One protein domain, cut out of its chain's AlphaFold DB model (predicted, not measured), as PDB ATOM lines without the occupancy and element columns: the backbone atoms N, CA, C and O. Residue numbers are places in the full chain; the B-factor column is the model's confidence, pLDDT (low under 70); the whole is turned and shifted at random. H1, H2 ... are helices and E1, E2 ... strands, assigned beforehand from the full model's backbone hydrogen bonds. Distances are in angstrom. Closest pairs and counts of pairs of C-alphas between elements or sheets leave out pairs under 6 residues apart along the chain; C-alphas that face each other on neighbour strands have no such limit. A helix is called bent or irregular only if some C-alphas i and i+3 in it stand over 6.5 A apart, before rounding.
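Overview. This is residues 197 to 257 of the 257 residues of the protein "START domain-containing protein" of Brugia pahangi (UniProt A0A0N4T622). A small three-stranded sheet has no named helix on either face; residues 219 to 224 stick out from its long E2-E3 loop, and H1 and H2 form a corner away from it. The 61 printed residues include E1, E2, E3, H1, H2 in that order, class mixed; the sheet, E1 - E2 - E3, is an antiparallel meander, each strand beside the one before. It is loose, radius of gyration of the C-alphas 15.2 A, spanning 38 by 26 by 19 A.

Along the chain. Find C-alpha 203 at (86.629, 231.967, 28.672); E1 runs from there to 208, 15.1 A. E2 is residues 211 to 215, 13.8 A, and E3 228 to 232, 13.6 A. H1 is 239 to 247, 12.1 A; H2, 249 to 255, 10.8 A, ends at C-alpha (79.448, 206.649, 27.092).

Arrangement. Hairpin E1 and E2 has N 213 and O 206 at 2.8 A; hairpin E2 and E3 has N 214 and O 229 at 2.8 A. H1 and H2 only just touch, with 3 pairs of C-alphas within 8 A, only at the corner, about perpendicular at 83 degrees; the closest C-alphas, Tyr 245 and Tyr 251, are 6.2 A apart. In H1 every O i to N i+4 pair is within hydrogen-bond range; irregular H2, its C-alphas 250 and 253 7.3 A apart, has 0 of 3, but 3 of 4 O i to N i+3.

Size, cuts and confidence. The farthest C-alphas, Asn 221 and Gly 236, are 43.8 A apart. The E2 to E3 link is long; the printed part has no cut, and no printed residue is under 70 in pLDDT.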
ATOM      1  N   ILE A 197      78.532 232.462  35.529       86.50
ATOM      2  CA  ILE A 197      79.626 232.668  34.584       86.50
ATOM      3  C   ILE A 197      79.758 234.183  34.414       86.50
ATOM      4  O   ILE A 197      78.819 234.834  33.963       86.50
ATOM      5  N   TYR A 198      80.883 234.740  34.860       79.94
ATOM      6  CA  TYR A 198      81.177 236.170  34.778       79.94
ATOM      7  C   TYR A 198      82.130 236.449  33.614       79.94
ATOM      8  O   TYR A 198      83.186 235.812  33.515       79.94
ATOM      9  N   ASP A 199      81.774 237.425  32.780       70.62
ATOM     10  CA  ASP A 199      82.609 237.888  31.669       70.62
ATOM     11  C   ASP A 199      83.994 238.325  32.169       70.62
ATOM     12  O   ASP A 199      84.126 238.984  33.204       70.62
ATOM     13  N   GLY A 200      85.042 237.926  31.447       74.06
ATOM     14  CA  GLY A 200      86.437 238.209  31.806       74.06
ATOM     15  C   GLY A 200      87.032 237.323  32.911       74.06
ATOM     16  O   GLY A 200      88.237 237.384  33.128       74.06
ATOM     17  N   VAL A 201      86.235 236.479  33.581       86.75
ATOM     18  CA  VAL A 201      86.733 235.443  34.517       86.75
ATOM     19  C   VAL A 201      86.721 234.057  33.876       86.75
ATOM     20  O   VAL A 201      87.607 233.248  34.139       86.75
ATOM     21  N   TRP A 202      85.713 233.787  33.048       93.81
ATOM     22  CA  TRP A 202      85.564 232.545  32.296       93.81
ATOM     23  C   TRP A 202      85.707 232.815  30.800       93.81
ATOM     24  O   TRP A 202      85.094 233.739  30.266       93.81
ATOM     25  N   GLN A 203      86.478 231.974  30.120       94.31
ATOM     26  CA  GLN A 203      86.629 231.967  28.672       94.31
ATOM     27  C   GLN A 203      85.760 230.853  28.085       94.31
ATOM     28  O   GLN A 203      86.002 229.678  28.355       94.31
ATOM     29  N   LEU A 204      84.767 231.212  27.270       94.75
ATOM     30  CA  LEU A 204      84.075 230.257  26.403       94.75
ATOM     31  C   LEU A 204      85.079 229.730  25.367       94.75
ATOM     32  O   LEU A 204      85.693 230.531  24.661       94.75
ATOM     33  N   PHE A 205      85.251 228.410  25.283       95.12
ATOM     34  CA  PHE A 205      86.177 227.783  24.329       95.12
ATOM     35  C   PHE A 205      85.504 226.781  23.382       95.12
ATOM     36  O   PHE A 205      86.079 226.458  22.346       95.12
ATOM     37  N   MET A 206      84.292 226.322  23.702       96.50
ATOM     38  CA  MET A 206      83.471 225.496  22.818       96.50
ATOM     39  C   MET A 206      81.979 225.781  23.051       96.50
ATOM     40  O   MET A 206      81.543 225.989  24.183       96.50
ATOM     41  N   GLU A 207      81.219 225.820  21.960       97.06
ATOM     42  CA  GLU A 207      79.765 225.964  21.926       97.06
ATOM     43  C   GLU A 207      79.232 225.114  20.762       97.06
ATOM     44  O   GLU A 207      79.671 225.290  19.624       97.06
ATOM     45  N   GLU A 208      78.322 224.185  21.056       96.44
ATOM     46  CA  GLU A 208      77.688 223.281  20.088       96.44
ATOM     47  C   GLU A 208      76.214 223.102  20.476       96.44
ATOM     48  O   GLU A 208      75.908 222.639  21.574       96.44
ATOM     49  N   ASP A 209      75.301 223.516  19.594       95.38
ATOM     50  CA  ASP A 209      73.854 223.592  19.835       95.38
ATOM     51  C   ASP A 209      73.489 224.224  21.197       95.38
ATOM     52  O   ASP A 209      73.616 225.431  21.402       95.38
ATOM     53  N   GLU A 210      73.024 223.402  22.138       95.62
ATOM     54  CA  GLU A 210      72.599 223.784  23.488       95.62
ATOM     55  C   GLU A 210      73.699 223.541  24.543       95.62
ATOM     56  O   GLU A 210      73.418 223.564  25.743       95.62
ATOM     57  N   MET A 211      74.930 223.211  24.136       96.31
ATOM     58  CA  MET A 211      76.090 222.955  24.998       96.31
ATOM     59  C   MET A 211      77.081 224.121  24.938       96.31
ATOM     60  O   MET A 211      77.409 224.622  23.864       96.31
ATOM     61  N   LYS A 212      77.603 224.534  26.098       96.94
ATOM     62  CA  LYS A 212      78.653 225.557  26.221       96.94
ATOM     63  C   LYS A 212      79.705 225.123  27.231       96.94
ATOM     64  O   LYS A 212      79.357 224.762  28.359       96.94
ATOM     65  N   MET A 213      80.980 225.201  26.853       96.88
ATOM     66  CA  MET A 213      82.121 224.870  27.708       96.88
ATOM     67  C   MET A 213      83.032 226.077  27.930       96.88
ATOM     68  O   MET A 213      83.453 226.773  27.003       96.88
ATOM     69  N   TYR A 214      83.355 226.289  29.201       96.12
ATOM     70  CA  TYR A 214      84.124 227.408  29.708       96.12
ATOM     71  C   TYR A 214      85.351 226.900  30.458       96.12
ATOM     72  O   TYR A 214      85.267 225.917  31.197       96.12
ATOM     73  N   LYS A 215      86.469 227.608  30.316       95.06
ATOM     74  CA  LYS A 215      87.687 227.397  31.101       95.06
ATOM     75  C   LYS A 215      88.118 228.690  31.790       95.06
ATOM     76  O   LYS A 215      87.681 229.778  31.409       95.06
ATOM     77  N   ARG A 216      88.998 228.584  32.778       93.44
ATOM     78  CA  ARG A 216      89.771 229.713  33.308       93.44
ATOM     79  C   ARG A 216      91.227 229.295  33.390       93.44
ATOM     80  O   ARG A 216      91.504 228.229  33.916       93.44
ATOM     81  N   GLU A 217      92.129 230.144  32.919       92.56
ATOM     82  CA  GLU A 217      93.561 229.852  32.982       92.56
ATOM     83  C   GLU A 217      94.052 229.943  34.432       92.56
ATOM     84  O   GLU A 217      93.790 230.935  35.125       92.56
ATOM     85  N   LEU A 218      94.695 228.880  34.917       91.75
ATOM     86  CA  LEU A 218      95.233 228.799  36.273       91.75
ATOM     87  C   LEU A 218      96.490 227.933  36.289       91.75
ATOM     88  O   LEU A 218      96.447 226.766  35.918       91.75
ATOM     89  N   GLU A 219      97.583 228.481  36.803       94.69
ATOM     90  CA  GLU A 219      98.828 227.749  37.023       94.69
ATOM     91  C   GLU A 219      99.118 227.683  38.529       94.69
ATOM     92  O   GLU A 219      99.088 228.705  39.221       94.69
ATOM     93  N   VAL A 220      99.377 226.483  39.045       93.25
ATOM     94  CA  VAL A 220      99.731 226.230  40.447       93.25
ATOM     95  C   VAL A 220     101.060 225.487  40.464       93.25
ATOM     96  O   VAL A 220     101.171 224.393  39.926       93.25
ATOM     97  N   ASN A 221     102.090 226.081  41.072       93.56
ATOM     98  CA  ASN A 221     103.432 225.489  41.186       93.56
ATOM     99  C   ASN A 221     104.071 225.052  39.843       93.56
ATOM    100  O   ASN A 221     104.843 224.096  39.815       93.56
ATOM    101  N   GLY A 222     103.770 225.738  38.733       92.75
ATOM    102  CA  GLY A 222     104.244 225.364  37.390       92.75
ATOM    103  C   GLY A 222     103.362 224.345  36.656       92.75
ATOM    104  O   GLY A 222     103.692 223.950  35.538       92.75
ATOM    105  N   ILE A 223     102.259 223.905  37.267       93.56
ATOM    106  CA  ILE A 223     101.306 222.943  36.705       93.56
ATOM    107  C   ILE A 223     100.046 223.691  36.262       93.56
ATOM    108  O   ILE A 223      99.487 224.486  37.017       93.56
ATOM    109  N   VAL A 224      99.588 223.430  35.037       94.69
ATOM    110  CA  VAL A 224      98.329 223.980  34.515       94.69
ATOM    111  C   VAL A 224      97.155 223.242  35.160       94.69
ATOM    112  O   VAL A 224      96.990 222.037  34.987       94.69
ATOM    113  N   CYS A 225      96.332 223.985  35.892       93.62
ATOM    114  CA  CYS A 225      95.202 223.506  36.687       93.62
ATOM    115  C   CYS A 225      93.901 224.233  36.291       93.62
ATOM    116  O   CYS A 225      93.113 224.613  37.161       93.62
ATOM    117  N   ASP A 226      93.702 224.469  34.987       94.56
ATOM    118  CA  ASP A 226      92.570 225.211  34.411       94.56
ATOM    119  C   ASP A 226      91.205 224.668  34.897       94.56
ATOM    120  O   ASP A 226      90.804 223.568  34.506       94.56
ATOM    121  N   PRO A 227      90.425 225.422  35.702       93.25
ATOM    122  CA  PRO A 227      89.087 224.998  36.085       93.25
ATOM    123  C   PRO A 227      88.151 225.022  34.878       93.25
ATOM    124  O   PRO A 227      88.102 226.010  34.138       93.25
ATOM    125  N   LEU A 228      87.361 223.961  34.726       95.06
ATOM    126  CA  LEU A 228      86.382 223.802  33.652       95.06
ATOM    127  C   LEU A 228      84.950 223.929  34.183       95.06
ATOM    128  O   LEU A 228      84.642 223.530  35.308       95.06
ATOM    129  N   LYS A 229      84.052 224.462  33.352       94.56
ATOM    130  CA  LYS A 229      82.605 224.468  33.594       94.56
ATOM    131  C   LYS A 229      81.863 224.250  32.283       94.56
ATOM    132  O   LYS A 229      82.101 224.966  31.319       94.56
ATOM    133  N   ALA A 230      80.931 223.304  32.263       94.44
ATOM    134  CA  ALA A 230      80.023 223.087  31.143       94.44
ATOM    135  C   ALA A 230      78.575 223.385  31.556       94.44
ATOM    136  O   ALA A 230      78.200 223.212  32.719       94.44
ATOM    137  N   VAL A 231      77.763 223.837  30.604       93.88
ATOM    138  CA  VAL A 231      76.310 223.999  30.741       93.88
ATOM    139  C   VAL A 231      75.663 223.404  29.498       93.88
ATOM    140  O   VAL A 231      76.089 223.716  28.389       93.88
ATOM    141  N   HIS A 232      74.648 222.559  29.678       94.94
ATOM    142  CA  HIS A 232      73.928 221.939  28.569       94.94
ATOM    143  C   HIS A 232      72.432 221.793  28.875       94.94
ATOM    144  O   HIS A 232      72.068 221.393  29.984       94.94
ATOM    145  N   LEU A 233      71.566 222.105  27.905       93.94
ATOM    146  CA  LEU A 233      70.132 221.806  27.962       93.94
ATOM    147  C   LEU A 233      69.832 220.499  27.212       93.94
ATOM    148  O   LEU A 233      69.735 220.478  25.989       93.94
ATOM    149  N   VAL A 234      69.624 219.415  27.963       93.19
ATOM    150  CA  VAL A 234      69.200 218.113  27.420       93.19
ATOM    151  C   VAL A 234      67.675 218.010  27.481       93.19
ATOM    152  O   VAL A 234      67.081 218.120  28.554       93.19
ATOM    153  N   GLN A 235      67.023 217.803  26.335       93.94
ATOM    154  CA  GLN A 235      65.567 217.641  26.260       93.94
ATOM    155  C   GLN A 235      65.150 216.173  26.418       93.94
ATOM    156  O   GLN A 235      65.870 215.262  26.024       93.94
ATOM    157  N   GLY A 236      63.956 215.938  26.971       94.00
ATOM    158  CA  GLY A 236      63.367 214.596  27.085       94.00
ATOM    159  C   GLY A 236      63.930 213.706  28.201       94.00
ATOM    160  O   GLY A 236      63.451 212.589  28.355       94.00
ATOM    161  N   VAL A 237      64.887 214.197  28.995       92.00
ATOM    162  CA  VAL A 237      65.524 213.466  30.103       92.00
ATOM    163  C   VAL A 237      65.428 214.299  31.382       92.00
ATOM    164  O   VAL A 237      65.713 215.499  31.377       92.00
ATOM    165  N   SER A 238      65.029 213.692  32.499       89.75
ATOM    166  CA  SER A 238      65.072 214.344  33.811       89.75
ATOM    167  C   SER A 238      66.478 214.298  34.414       89.75
ATOM    168  O   SER A 238      67.246 213.363  34.191       89.75
ATOM    169  N   ALA A 239      66.800 215.258  35.286       88.12
ATOM    170  CA  ALA A 239      68.071 215.249  36.017       88.12
ATOM    171  C   ALA A 239      68.301 213.951  36.826       88.12
ATOM    172  O   ALA A 239      69.442 213.539  37.003       88.12
ATOM    173  N   ARG A 240      67.228 213.276  37.281       84.56
ATOM    174  CA  ARG A 240      67.294 211.960  37.945       84.56
ATOM    175  C   ARG A 240      67.825 210.883  36.998       84.56
ATOM    176  O   ARG A 240      68.710 210.127  37.383       84.56
ATOM    177  N   GLU A 241      67.260 210.796  35.798       87.94
ATOM    178  CA  GLU A 241      67.657 209.803  34.796       87.94
ATOM    179  C   GLU A 241      69.096 210.050  34.344       87.94
ATOM    180  O   GLU A 241      69.898 209.122  34.359       87.94
ATOM    181  N   TYR A 242      69.455 211.308  34.065       90.69
ATOM    182  CA  TYR A 242      70.825 211.688  33.715       90.69
ATOM    183  C   TYR A 242      71.842 211.247  34.784       90.69
ATOM    184  O   TYR A 242      72.829 210.586  34.473       90.69
ATOM    185  N   ILE A 243      71.571 211.551  36.060       89.88
ATOM    186  CA  ILE A 243      72.433 211.163  37.188       89.88
ATOM    187  C   ILE A 243      72.534 209.635  37.325       89.88
ATOM    188  O   ILE A 243      73.610 209.142  37.645       89.88
ATOM    189  N   HIS A 244      71.464 208.878  37.052       86.81
ATOM    190  CA  HIS A 244      71.507 207.411  37.079       86.81
ATOM    191  C   HIS A 244      72.489 206.855  36.036       86.81
ATOM    192  O   HIS A 244      73.399 206.118  36.401       86.81
ATOM    193  N   TYR A 245      72.371 207.247  34.763       90.06
ATOM    194  CA  TYR A 245      73.282 206.757  33.717       90.06
ATOM    195  C   TYR A 245      74.732 207.244  33.891       90.06
ATOM    196  O   TYR A 245      75.662 206.536  33.506       90.06
ATOM    197  N   PHE A 246      74.936 208.412  34.509       91.50
ATOM    198  CA  PHE A 246      76.268 208.948  34.796       91.50
ATOM    199  C   PHE A 246      76.977 208.250  35.974       91.50
ATOM    200  O   PHE A 246      78.188 208.054  35.921       91.50
ATOM    201  N   PHE A 247      76.262 207.879  37.044       89.62
ATOM    202  CA  PHE A 247      76.885 207.293  38.245       89.62
ATOM    203  C   PHE A 247      76.898 205.759  38.290       89.62
ATOM    204  O   PHE A 247      77.728 205.197  39.000       89.62
ATOM    205  N   GLU A 248      75.994 205.070  37.592       88.62
ATOM    206  CA  GLU A 248      75.917 203.603  37.626       88.62
ATOM    207  C   GLU A 248      77.041 202.963  36.789       88.62
ATOM    208  O   GLU A 248      77.015 203.074  35.558       88.62
ATOM    209  N   PRO A 249      77.991 202.217  37.395       91.38
ATOM    210  CA  PRO A 249      79.170 201.714  36.680       91.38
ATOM    211  C   PRO A 249      78.840 200.816  35.482       91.38
ATOM    212  O   PRO A 249      79.581 200.789  34.504       91.38
ATOM    213  N   ARG A 250      77.694 200.120  35.527       90.94
ATOM    214  CA  ARG A 250      77.225 199.218  34.463       90.94
ATOM    215  C   ARG A 250      76.993 199.891  33.108       90.94
ATOM    216  O   ARG A 250      76.994 199.182  32.115       90.94
ATOM    217  N   TYR A 251      76.788 201.210  33.064       90.50
ATOM    218  CA  TYR A 251      76.631 201.950  31.806       90.50
ATOM    219  C   TYR A 251      77.892 202.726  31.409       90.50
ATOM    220  O   TYR A 251      77.902 203.351  30.353       90.50
ATOM    221  N   LYS A 252      78.955 202.719  32.233       91.38
ATOM    222  CA  LYS A 252      80.153 203.550  32.011       91.38
ATOM    223  C   LYS A 252      80.756 203.299  30.628       91.38
ATOM    224  O   LYS A 252      80.998 204.248  29.900       91.38
ATOM    225  N   HIS A 253      80.874 202.031  30.233       92.69
ATOM    226  CA  HIS A 253      81.407 201.613  28.930       92.69
ATOM    227  C   HIS A 253      80.536 201.994  27.714       92.69
ATOM    228  O   HIS A 253      80.908 201.696  26.583       92.69
ATOM    229  N   GLU A 254      79.322 202.522  27.912       93.56
ATOM    230  CA  GLU A 254      78.437 202.939  26.811       93.56
ATOM    231  C   GLU A 254      78.683 204.395  26.394       93.56
ATOM    232  O   GLU A 254      78.353 204.769  25.268       93.56
ATOM    233  N   TRP A 255      79.240 205.212  27.295       89.75
ATOM    234  CA  TRP A 255      79.448 206.649  27.092       89.75
ATOM    235  C   TRP A 255      80.885 207.122  27.340       89.75
ATOM    236  O   TRP A 255      81.260 208.185  26.849       89.75
ATOM    237  N   ASP A 256      81.681 206.352  28.078       89.50
ATOM    238  CA  ASP A 256      83.125 206.524  28.234       89.50
ATOM    239  C   ASP A 256      83.835 205.689  27.162       89.50
ATOM    240  O   ASP A 256      83.577 204.487  27.057       89.50
ATOM    241  N   GLY A 257      84.679 206.326  26.347       80.06
ATOM    242  CA  GLY A 257      85.344 205.712  25.189       80.06
ATOM    243  C   GLY A 257      86.842 205.962  25.138       80.06
ATOM    244  O   GLY A 257      87.327 206.797  25.931       80.06
TER     245      GLY A 257